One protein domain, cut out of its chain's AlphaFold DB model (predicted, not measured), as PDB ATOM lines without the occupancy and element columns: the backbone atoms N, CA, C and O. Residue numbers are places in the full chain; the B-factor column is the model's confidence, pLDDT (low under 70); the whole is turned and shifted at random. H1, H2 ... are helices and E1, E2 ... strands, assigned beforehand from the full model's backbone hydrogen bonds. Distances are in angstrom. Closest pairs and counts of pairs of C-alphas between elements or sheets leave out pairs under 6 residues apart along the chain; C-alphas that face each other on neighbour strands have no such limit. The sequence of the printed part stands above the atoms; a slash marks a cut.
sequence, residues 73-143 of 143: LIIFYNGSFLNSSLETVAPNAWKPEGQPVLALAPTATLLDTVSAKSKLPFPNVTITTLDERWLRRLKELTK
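AT A GLANCE: This is residues 73 to 143 of the 143 residues of an uncharacterized protein of Magnetovibrio sp (UniProt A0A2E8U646). What is the main picture? A small twisted sheet of four strands has H1 over one face, while H2 lies past the end where E1, E3 and E4 finish. What else completes it? The unnamed residues 83 to 99 loop out past edge strand E2 before E3. How is it made up? The printed part has 71 residues, in the order E1 E2 E3 H1 E4 H2; the mixed sheet runs E2 E1 E3 E4, and the class is mixed, helices and strands. It is compact, with a radius of gyration of the C-alphas of 11.5 A and spans of 31 by 25 by 18 A.

IN THESE COORDINATES: Where are the strands? E1 is residues 73 to 77, 12.8 A long from C-alpha 73 at (28.374, 4.794, 43.687); E2 is 80 to 82, 6.5 A; E3 is 100 to 104, 13.0 A; E4 is 126 to 129, 10.4 A. Where are the helices? H1 is residues 110 to 118, 12.3 A; H2 is 132 to 141, 14.4 A, ending at C-alpha 141 at (22.405, -1.114, 27.888).

HOW THE PARTS SIT: How do the strands pair? E1 and E3 are parallel at 28 degrees, with N 103 and O 74 2.7 A apart. E3 and E4 are parallel at 27 degrees, with N 102 and O 126 2.7 A apart. The hairpin E1 and E2 is antiparallel at 151 degrees, with N 75 and O 82 2.8 A apart; these pairs are within hydrogen-bond range. Where are the helices? H1 is on the sheet at a height of 9.5 A, over E3, and only just along it at 29.7 degrees on the local plane; the closest C-alphas of H1 and E3 are those of Thr 113 and Leu 104, 7.3 A apart. With E3 and E4, H1 makes a strand-helix-strand unit, two parallel neighbour strands joined through a helix, with a right-handed crossover. H2 only grazes the sheet with residues 134 to 139, and H1 and H2 are apart. Are the helix backbones complete? Every O i to N i+4 pair is within hydrogen-bond range in H1 and H2.

THE WHOLE: How large is it? The two C-alphas farthest apart, of Pro 123 and Lys 143, are 33.5 A apart; the printed part has no cut. Which link is long? E2 to E3 has 17 residues. Where is confidence low? Residues 90 to 99 are among those under 70.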
ATOM      1  N   LEU A  73      27.985   4.471  45.055       76.38
ATOM      2  CA  LEU A  73      28.374   4.794  43.687       76.38
ATOM      3  C   LEU A  73      27.179   5.328  42.888       76.38
ATOM      4  O   LEU A  73      26.194   4.621  42.675       76.38
ATOM      5  N   ILE A  74      27.309   6.560  42.401       79.38
ATOM      6  CA  ILE A  74      26.430   7.186  41.416       79.38
ATOM      7  C   ILE A  74      27.194   7.306  40.115       79.38
ATOM      8  O   ILE A  74      28.254   7.920  40.065       79.38
ATOM      9  N   ILE A  75      26.623   6.803  39.039       81.25
ATOM     10  CA  ILE A  75      27.143   6.980  37.692       81.25
ATOM     11  C   ILE A  75      26.305   8.058  37.011       81.25
ATOM     12  O   ILE A  75      25.082   7.971  36.992       81.25
ATOM     13  N   PHE A  76      26.939   9.075  36.434       77.50
ATOM     14  CA  PHE A  76      26.248  10.045  35.587       77.50
ATOM     15  C   PHE A  76      26.592   9.789  34.121       77.50
ATOM     16  O   PHE A  76      27.740   9.941  33.698       77.50
ATOM     17  N   TYR A  77      25.581   9.394  33.345       73.31
ATOM     18  CA  TYR A  77      25.727   9.071  31.932       73.31
ATOM     19  C   TYR A  77      24.532   9.593  31.130       73.31
ATOM     20  O   TYR A  77      23.378   9.343  31.473       73.31
ATOM     21  N   ASN A  78      24.816  10.335  30.057       67.19
ATOM     22  CA  ASN A  78      23.823  10.860  29.112       67.19
ATOM     23  C   ASN A  78      22.635  11.602  29.774       67.19
ATOM     24  O   ASN A  78      21.479  11.427  29.396       67.19
ATOM     25  N   GLY A  79      22.909  12.400  30.813       71.00
ATOM     26  CA  GLY A  79      21.890  13.177  31.532       71.00
ATOM     27  C   GLY A  79      21.081  12.398  32.576       71.00
ATOM     28  O   GLY A  79      20.278  13.015  33.276       71.00
ATOM     29  N   SER A  80      21.316  11.093  32.718       75.94
ATOM     30  CA  SER A  80      20.681  10.236  33.722       75.94
ATOM     31  C   SER A  80      21.661   9.858  34.830       75.94
ATOM     32  O   SER A  80      22.868   9.738  34.605       75.94
ATOM     33  N   PHE A  81      21.128   9.672  36.036       78.31
ATOM     34  CA  PHE A  81      21.867   9.157  37.184       78.31
ATOM     35  C   PHE A  81      21.549   7.675  37.348       78.31
ATOM     36  O   PHE A  81      20.380   7.292  37.352       78.31
ATOM     37  N   LEU A  82      22.587   6.854  37.467       78.38
ATOM     38  CA  LEU A  82      22.481   5.416  37.648       78.38
ATOM     39  C   LEU A  82      23.144   4.989  38.961       78.38
ATOM     40  O   LEU A  82      24.105   5.619  39.403       78.38
ATOM     41  N   ASN A  83      22.642   3.922  39.578       77.94
ATOM     42  CA  ASN A  83      23.307   3.265  40.706       77.94
ATOM     43  C   ASN A  83      24.368   2.251  40.228       77.94
ATOM     44  O   ASN A  83      24.558   2.033  39.029       77.94
ATOM     45  N   SER A  84      25.045   1.596  41.175       72.12
ATOM     46  CA  SER A  84      25.975   0.482  40.920       72.12
ATOM     47  C   SER A  84      25.348  -0.683  40.142       72.12
ATOM     48  O   SER A  84      26.059  -1.401  39.441       72.12
ATOM     49  N   SER A  85      24.028  -0.845  40.216       70.44
ATOM     50  CA  SER A  85      23.255  -1.847  39.477       70.44
ATOM     51  C   SER A  85      22.819  -1.384  38.081       70.44
ATOM     52  O   SER A  85      22.109  -2.121  37.403       70.44
ATOM     53  N   LEU A  86      23.267  -0.202  37.625       69.44
ATOM     54  CA  LEU A  86      22.902   0.407  36.337       69.44
ATOM     55  C   LEU A  86      21.401   0.720  36.206       69.44
ATOM     56  O   LEU A  86      20.881   0.880  35.104       69.44
ATOM     57  N   GLU A  87      20.705   0.853  37.329       72.94
ATOM     58  CA  GLU A  87      19.313   1.277  37.374       72.94
ATOM     59  C   GLU A  87      19.240   2.795  37.480       72.94
ATOM     60  O   GLU A  87      20.054   3.427  38.155       72.94
ATOM     61  N   THR A  88      18.244   3.393  36.830       75.62
ATOM     62  CA  THR A  88      18.035   4.841  36.895       75.62
ATOM     63  C   THR A  88      17.571   5.229  38.295       75.62
ATOM     64  O   THR A  88      16.516   4.786  38.747       75.62
ATOM     65  N   VAL A  89      18.335   6.084  38.975       71.75
ATOM     66  CA  VAL A  89      18.025   6.548  40.331       71.75
ATOM     67  C   VAL A  89      17.839   8.055  40.337       71.75
ATOM     68  O   VAL A  89      18.629   8.806  39.772       71.75
ATOM     69  N   ALA A  90      16.787   8.517  41.011       69.69
ATOM     70  CA  ALA A  90      16.588   9.936  41.251       69.69
ATOM     71  C   ALA A  90      17.551  10.413  42.361       69.69
ATOM     72  O   ALA A  90      17.407   9.980  43.509       69.69
ATOM     73  N   PRO A  91      18.486  11.339  42.076       63.75
ATOM     74  CA  PRO A  91      19.494  11.791  43.044       63.75
ATOM     75  C   PRO A  91      18.897  12.478  44.284       63.75
ATOM     76  O   PRO A  91      19.557  12.560  45.313       63.75
ATOM     77  N   ASN A  92      17.641  12.935  44.212       62.59
ATOM     78  CA  ASN A  92      16.951  13.617  45.312       62.59
ATOM     79  C   ASN A  92      16.339  12.659  46.346       62.59
ATOM     80  O   ASN A  92      16.091  13.070  47.477       62.59
ATOM     81  N   ALA A  93      16.041  11.415  45.960       60.00
ATOM     82  CA  ALA A  93      15.411  10.423  46.838       60.00
ATOM     83  C   ALA A  93      16.427   9.442  47.435       60.00
ATOM     84  O   ALA A  93      16.116   8.710  48.374       60.00
ATOM     85  N   TRP A  94      17.638   9.419  46.884       65.69
ATOM     86  CA  TRP A  94      18.680   8.518  47.329       65.69
ATOM     87  C   TRP A  94      19.351   9.061  48.582       65.69
ATOM     88  O   TRP A  94      19.756  10.215  48.607       65.69
ATOM     89  N   LYS A  95      19.471   8.242  49.627       62.84
ATOM     90  CA  LYS A  95      20.291   8.549  50.801       62.84
ATOM     91  C   LYS A  95      21.472   7.586  50.796       62.84
ATOM     92  O   LYS A  95      21.271   6.414  51.098       62.84
ATOM     93  N   PRO A  96      22.672   8.042  50.417       64.69
ATOM     94  CA  PRO A  96      23.851   7.204  50.508       64.69
ATOM     95  C   PRO A  96      24.162   6.953  51.992       64.69
ATOM     96  O   PRO A  96      24.284   7.901  52.767       64.69
ATOM     97  N   GLU A  97      24.272   5.686  52.399       62.72
ATOM     98  CA  GLU A  97      24.700   5.314  53.764       62.72
ATOM     99  C   GLU A  97      26.223   5.489  53.970       62.72
ATOM    100  O   GLU A  97      26.721   5.422  55.095       62.72
ATOM    101  N   GLY A  98      26.956   5.801  52.891       65.81
ATOM    102  CA  GLY A  98      28.393   6.081  52.865       65.81
ATOM    103  C   GLY A  98      28.750   7.350  52.081       65.81
ATOM    104  O   GLY A  98      27.882   8.130  51.691       65.81
ATOM    105  N   GLN A  99      30.046   7.576  51.836       66.88
ATOM    106  CA  GLN A  99      30.492   8.714  51.024       66.88
ATOM    107  C   GLN A  99      30.000   8.547  49.573       66.88
ATOM    108  O   GLN A  99      30.351   7.548  48.938       66.88
ATOM    109  N   PRO A 100      29.196   9.485  49.036       71.81
ATOM    110  CA  PRO A 100      28.719   9.393  47.665       71.81
ATOM    111  C   PRO A 100      29.880   9.590  46.689       71.81
ATOM    112  O   PRO A 100      30.625  10.568  46.782       71.81
ATOM    113  N   VAL A 101      30.020   8.668  45.741       77.75
ATOM    114  CA  VAL A 101      31.030   8.727  44.681       77.75
ATOM    115  C   VAL A 101      30.325   8.975  43.351       77.75
ATOM    116  O   VAL A 101      29.504   8.164  42.944       77.75
ATOM    117  N   LEU A 102      30.635  10.078  42.668       80.50
ATOM    118  CA  LEU A 102      30.117  10.409  41.340       80.50
ATOM    119  C   LEU A 102      31.104   9.967  40.259       80.50
ATOM    120  O   LEU A 102      32.141  10.595  40.063       80.50
ATOM    121  N   ALA A 103      30.758   8.918  39.526       82.88
ATOM    122  CA  ALA A 103      31.492   8.448  38.365       82.88
ATOM    123  C   ALA A 103      31.000   9.135  37.081       82.88
ATOM    124  O   ALA A 103      29.812   9.094  36.753       82.88
ATOM    125  N   LEU A 104      31.922   9.755  36.345       82.00
ATOM    126  CA  LEU A 104      31.666  10.487  35.101       82.00
ATOM    127  C   LEU A 104      32.426   9.859  33.938       82.00
ATOM    128  O   LEU A 104      33.486   9.266  34.126       82.00
ATOM    129  N   ALA A 105      31.920  10.017  32.715       76.62
ATOM    130  CA  ALA A 105      32.680   9.618  31.535       76.62
ATOM    131  C   ALA A 105      34.024  10.379  31.478       76.62
ATOM    132  O   ALA A 105      34.049  11.578  31.753       76.62
ATOM    133  N   PRO A 106      35.132   9.738  31.068       74.44
ATOM    134  CA  PRO A 106      36.431  10.405  30.941       74.44
ATOM    135  C   PRO A 106      36.430  11.499  29.860       74.44
ATOM    136  O   PRO A 106      37.287  12.374  29.860       74.44
ATOM    137  N   THR A 107      35.453  11.470  28.951       74.06
ATOM    138  CA  THR A 107      35.212  12.505  27.940       74.06
ATOM    139  C   THR A 107      34.248  13.601  28.410       74.06
ATOM    140  O   THR A 107      33.893  14.464  27.609       74.06
ATOM    141  N   ALA A 108      33.753  13.552  29.655       73.94
ATOM    142  CA  ALA A 108      32.826  14.551  30.179       73.94
ATOM    143  C   ALA A 108      33.532  15.898  30.352       73.94
ATOM    144  O   ALA A 108      34.674  15.967  30.813       73.94
ATOM    145  N   THR A 109      32.849  16.985  29.999       75.94
ATOM    146  CA  THR A 109      33.422  18.318  30.170       75.94
ATOM    147  C   THR A 109      33.396  18.733  31.643       75.94
ATOM    148  O   THR A 109      32.624  18.219  32.463       75.94
ATOM    149  N   LEU A 110      34.220  19.722  32.001       73.50
ATOM    150  CA  LEU A 110      34.174  20.317  33.339       73.50
ATOM    151  C   LEU A 110      32.782  20.900  33.647       73.50
ATOM    152  O   LEU A 110      32.305  20.804  34.777       73.50
ATOM    153  N   LEU A 111      32.100  21.448  32.636       73.94
ATOM    154  CA  LEU A 111      30.744  21.979  32.764       73.94
ATOM    155  C   LEU A 111      29.731  20.879  33.115       73.94
ATOM    156  O   LEU A 111      28.886  21.083  33.990       73.94
ATOM    157  N   ASP A 112      29.851  19.704  32.493       74.06
ATOM    158  CA  ASP A 112      29.004  18.542  32.791       74.06
ATOM    159  C   ASP A 112      29.247  18.033  34.211       74.06
ATOM    160  O   ASP A 112      28.303  17.727  34.937       74.06
ATOM    161  N   THR A 113      30.512  18.020  34.636       75.75
ATOM    162  CA  THR A 113      30.922  17.644  35.995       75.75
ATOM    163  C   THR A 113      30.273  18.542  37.048       75.75
ATOM    164  O   THR A 113      29.667  18.055  38.003       75.75
ATOM    165  N   VAL A 114      30.366  19.864  36.867       78.06
ATOM    166  CA  VAL A 114      29.781  20.843  37.797       78.06
ATOM    167  C   VAL A 114      28.256  20.762  37.786       78.06
ATOM    168  O   VAL A 114      27.646  20.782  38.851       78.06
ATOM    169  N   SER A 115      27.643  20.600  36.611       77.88
ATOM    170  CA  SER A 115      26.186  20.483  36.465       77.88
ATOM    171  C   SER A 115      25.634  19.193  37.079       77.88
ATOM    172  O   SER A 115      24.545  19.188  37.655       77.88
ATOM    173  N   ALA A 116      26.371  18.085  36.975       76.12
ATOM    174  CA  ALA A 116      26.022  16.828  37.625       76.12
ATOM    175  C   ALA A 116      26.159  16.951  39.148       76.12
ATOM    176  O   ALA A 116      25.245  16.567  39.878       76.12
ATOM    177  N   LYS A 117      27.247  17.575  39.623       76.75
ATOM    178  CA  LYS A 117      27.467  17.852  41.047       76.75
ATOM    179  C   LYS A 117      26.403  18.783  41.636       76.75
ATOM    180  O   LYS A 117      25.928  18.519  42.730       76.75
ATOM    181  N   SER A 118      25.981  19.834  40.930       76.94
ATOM    182  CA  SER A 118      24.965  20.774  41.433       76.94
ATOM    183  C   SER A 118      23.566  20.166  41.528       76.94
ATOM    184  O   SER A 118      22.732  20.654  42.284       76.94
ATOM    185  N   LYS A 119      23.286  19.121  40.739       75.56
ATOM    186  CA  LYS A 119      22.028  18.362  40.803       75.56
ATOM    187  C   LYS A 119      21.997  17.371  41.966       75.56
ATOM    188  O   LYS A 119      20.936  16.829  42.263       75.56
ATOM    189  N   LEU A 120      23.138  17.120  42.604       75.50
ATOM    190  CA  LEU A 120      23.231  16.259  43.769       75.50
ATOM    191  C   LEU A 120      23.018  17.095  45.037       75.50
ATOM    192  O   LEU A 120      23.654  18.135  45.198       75.50
ATOM    193  N   PRO A 121      22.173  16.641  45.977       67.94
ATOM    194  CA  PRO A 121      21.928  17.358  47.229       67.94
ATOM    195  C   PRO A 121      23.101  17.260  48.224       67.94
ATOM    196  O   PRO A 121      22.999  17.755  49.346       67.94
ATOM    197  N   PHE A 122      24.211  16.616  47.846       70.12
ATOM    198  CA  PHE A 122      25.334  16.317  48.732       70.12
ATOM    199  C   PHE A 122      26.533  17.237  48.451       70.12
ATOM    200  O   PHE A 122      27.009  17.290  47.317       70.12
ATOM    201  N   PRO A 123      27.091  17.921  49.468       61.62
ATOM    202  CA  PRO A 123      28.266  18.778  49.290       61.62
ATOM    203  C   PRO A 123      29.580  17.985  49.125       61.62
ATOM    204  O   PRO A 123      30.503  18.452  48.452       61.62
ATOM    205  N   ASN A 124      29.652  16.773  49.687       66.00
ATOM    206  CA  ASN A 124      30.867  15.957  49.791       66.00
ATOM    207  C   ASN A 124      30.821  14.728  48.861       66.00
ATOM    208  O   ASN A 124      30.732  13.602  49.341       66.00
ATOM    209  N   VAL A 125      30.839  14.940  47.539       72.38
ATOM    210  CA  VAL A 125      30.727  13.868  46.530       72.38
ATOM    211  C   VAL A 125      32.060  13.590  45.839       72.38
ATOM    212  O   VAL A 125      32.457  14.325  44.946       72.38
ATOM    213  N   THR A 126      32.736  12.496  46.161       75.69
ATOM    214  CA  THR A 126      34.004  12.141  45.504       75.69
ATOM    215  C   THR A 126      33.792  11.888  44.010       75.69
ATOM    216  O   THR A 126      33.034  11.003  43.637       75.69
ATOM    217  N   ILE A 127      34.453  12.647  43.137       79.31
ATOM    218  CA  ILE A 127      34.321  12.477  41.682       79.31
ATOM    219  C   ILE A 127      35.325  11.423  41.213       79.31
ATOM    220  O   ILE A 127      36.482  11.494  41.589       79.31
ATOM    221  N   THR A 128      34.926  10.470  40.377       81.56
ATOM    222  CA  THR A 128      35.820   9.498  39.724       81.56
ATOM    223  C   THR A 128      35.490   9.394  38.234       81.56
ATOM    224  O   THR A 128      34.428   9.829  37.785       81.56
ATOM    225  N   THR A 129      36.413   8.859  37.441       81.50
ATOM    226  CA  THR A 129      36.224   8.642  36.003       81.50
ATOM    227  C   THR A 129      35.849   7.193  35.731       81.50
ATOM    228  O   THR A 129      36.485   6.285  36.262       81.50
ATOM    229  N   LEU A 130      34.869   6.972  34.858       81.31
ATOM    230  CA  LEU A 130      34.502   5.647  34.366       81.31
ATOM    231  C   LEU A 130      35.647   5.044  33.546       81.31
ATOM    232  O   LEU A 130      36.265   5.726  32.727       81.31
ATOM    233  N   ASP A 131      35.891   3.751  33.738       79.81
ATOM    234  CA  ASP A 131      36.831   2.983  32.928       79.81
ATOM    235  C   ASP A 131      36.182   2.503  31.612       79.81
ATOM    236  O   ASP A 131      34.965   2.581  31.400       79.81
ATOM    237  N   GLU A 132      36.995   1.968  30.697       76.00
ATOM    238  CA  GLU A 132      36.481   1.441  29.426       76.00
ATOM    239  C   GLU A 132      35.478   0.291  29.602       76.00
ATOM    240  O   GLU A 132      34.618   0.084  28.743       76.00
ATOM    241  N   ARG A 133      35.576  -0.475  30.695       80.12
ATOM    242  CA  ARG A 133      34.700  -1.625  30.954       80.12
ATOM    243  C   ARG A 133      33.285  -1.154  31.281       80.12
ATOM    244  O   ARG A 133      32.333  -1.647  30.675       80.12
ATOM    245  N   TRP A 134      33.153  -0.166  32.162       79.88
ATOM    246  CA  TRP A 134      31.885   0.480  32.483       79.88
ATOM    247  C   TRP A 134      31.292   1.200  31.274       79.88
ATOM    248  O   TRP A 134      30.100   1.053  31.008       79.88
ATOM    249  N   LEU A 135      32.112   1.905  30.488       78.06
ATOM    250  CA  LEU A 135      31.649   2.558  29.258       78.06
ATOM    251  C   LEU A 135      31.073   1.556  28.248       78.06
ATOM    252  O   LEU A 135      30.043   1.832  27.635       78.06
ATOM    253  N   ARG A 136      31.700   0.381  28.085       80.00
ATOM    254  CA  ARG A 136      31.172  -0.692  27.224       80.00
ATOM    255  C   ARG A 136      29.830  -1.215  27.733       80.00
ATOM    256  O   ARG A 136      28.896  -1.301  26.944       80.00
ATOM    257  N   ARG A 137      29.709  -1.485  29.037       77.56
ATOM    258  CA  ARG A 137      28.455  -1.955  29.657       77.56
ATOM    259  C   ARG A 137      27.316  -0.944  29.525       77.56
ATOM    260  O   ARG A 137      26.210  -1.319  29.157       77.56
ATOM    261  N   LEU A 138      27.590   0.340  29.757       79.50
ATOM    262  CA  LEU A 138      26.611   1.414  29.560       79.50
ATOM    263  C   LEU A 138      26.169   1.507  28.095       79.50
ATOM    264  O   LEU A 138      24.980   1.633  27.810       79.50
ATOM    265  N   LYS A 139      27.108   1.384  27.151       78.50
ATOM    266  CA  LYS A 139      26.809   1.402  25.714       78.50
ATOM    267  C   LYS A 139      25.950   0.214  25.272       78.50
ATOM    268  O   LYS A 139      25.106   0.385  24.400       78.50
ATOM    269  N   GLU A 140      26.153  -0.964  25.857       79.00
ATOM    270  CA  GLU A 140      25.332  -2.155  25.601       79.00
ATOM    271  C   GLU A 140      23.904  -2.007  26.136       79.00
ATOM    272  O   GLU A 140      22.971  -2.441  25.472       79.00
ATOM    273  N   LEU A 141      23.723  -1.357  27.288       72.19
ATOM    274  CA  LEU A 141      22.405  -1.114  27.888       72.19
ATOM    275  C   LEU A 141      21.599  -0.001  27.206       72.19
ATOM    276  O   LEU A 141      20.385   0.059  27.367       72.19
ATOM    277  N   THR A 142      22.266   0.892  26.473       62.53
ATOM    278  CA  THR A 142      21.620   2.020  25.776       62.53
ATOM    279  C   THR A 142      21.329   1.708  24.296       62.53
ATOM    280  O   THR A 142      20.900   2.598  23.562       62.53
ATOM    281  N   LYS A 143      21.611   0.483  23.830       50.97
ATOM    282  CA  LYS A 143      21.374   0.025  22.452       50.97
ATOM    283  C   LYS A 143      20.050  -0.723  22.342       50.97
ATOM    284  O   LYS A 143      19.363  -0.496  21.323       50.97
TER     285      LYS A 143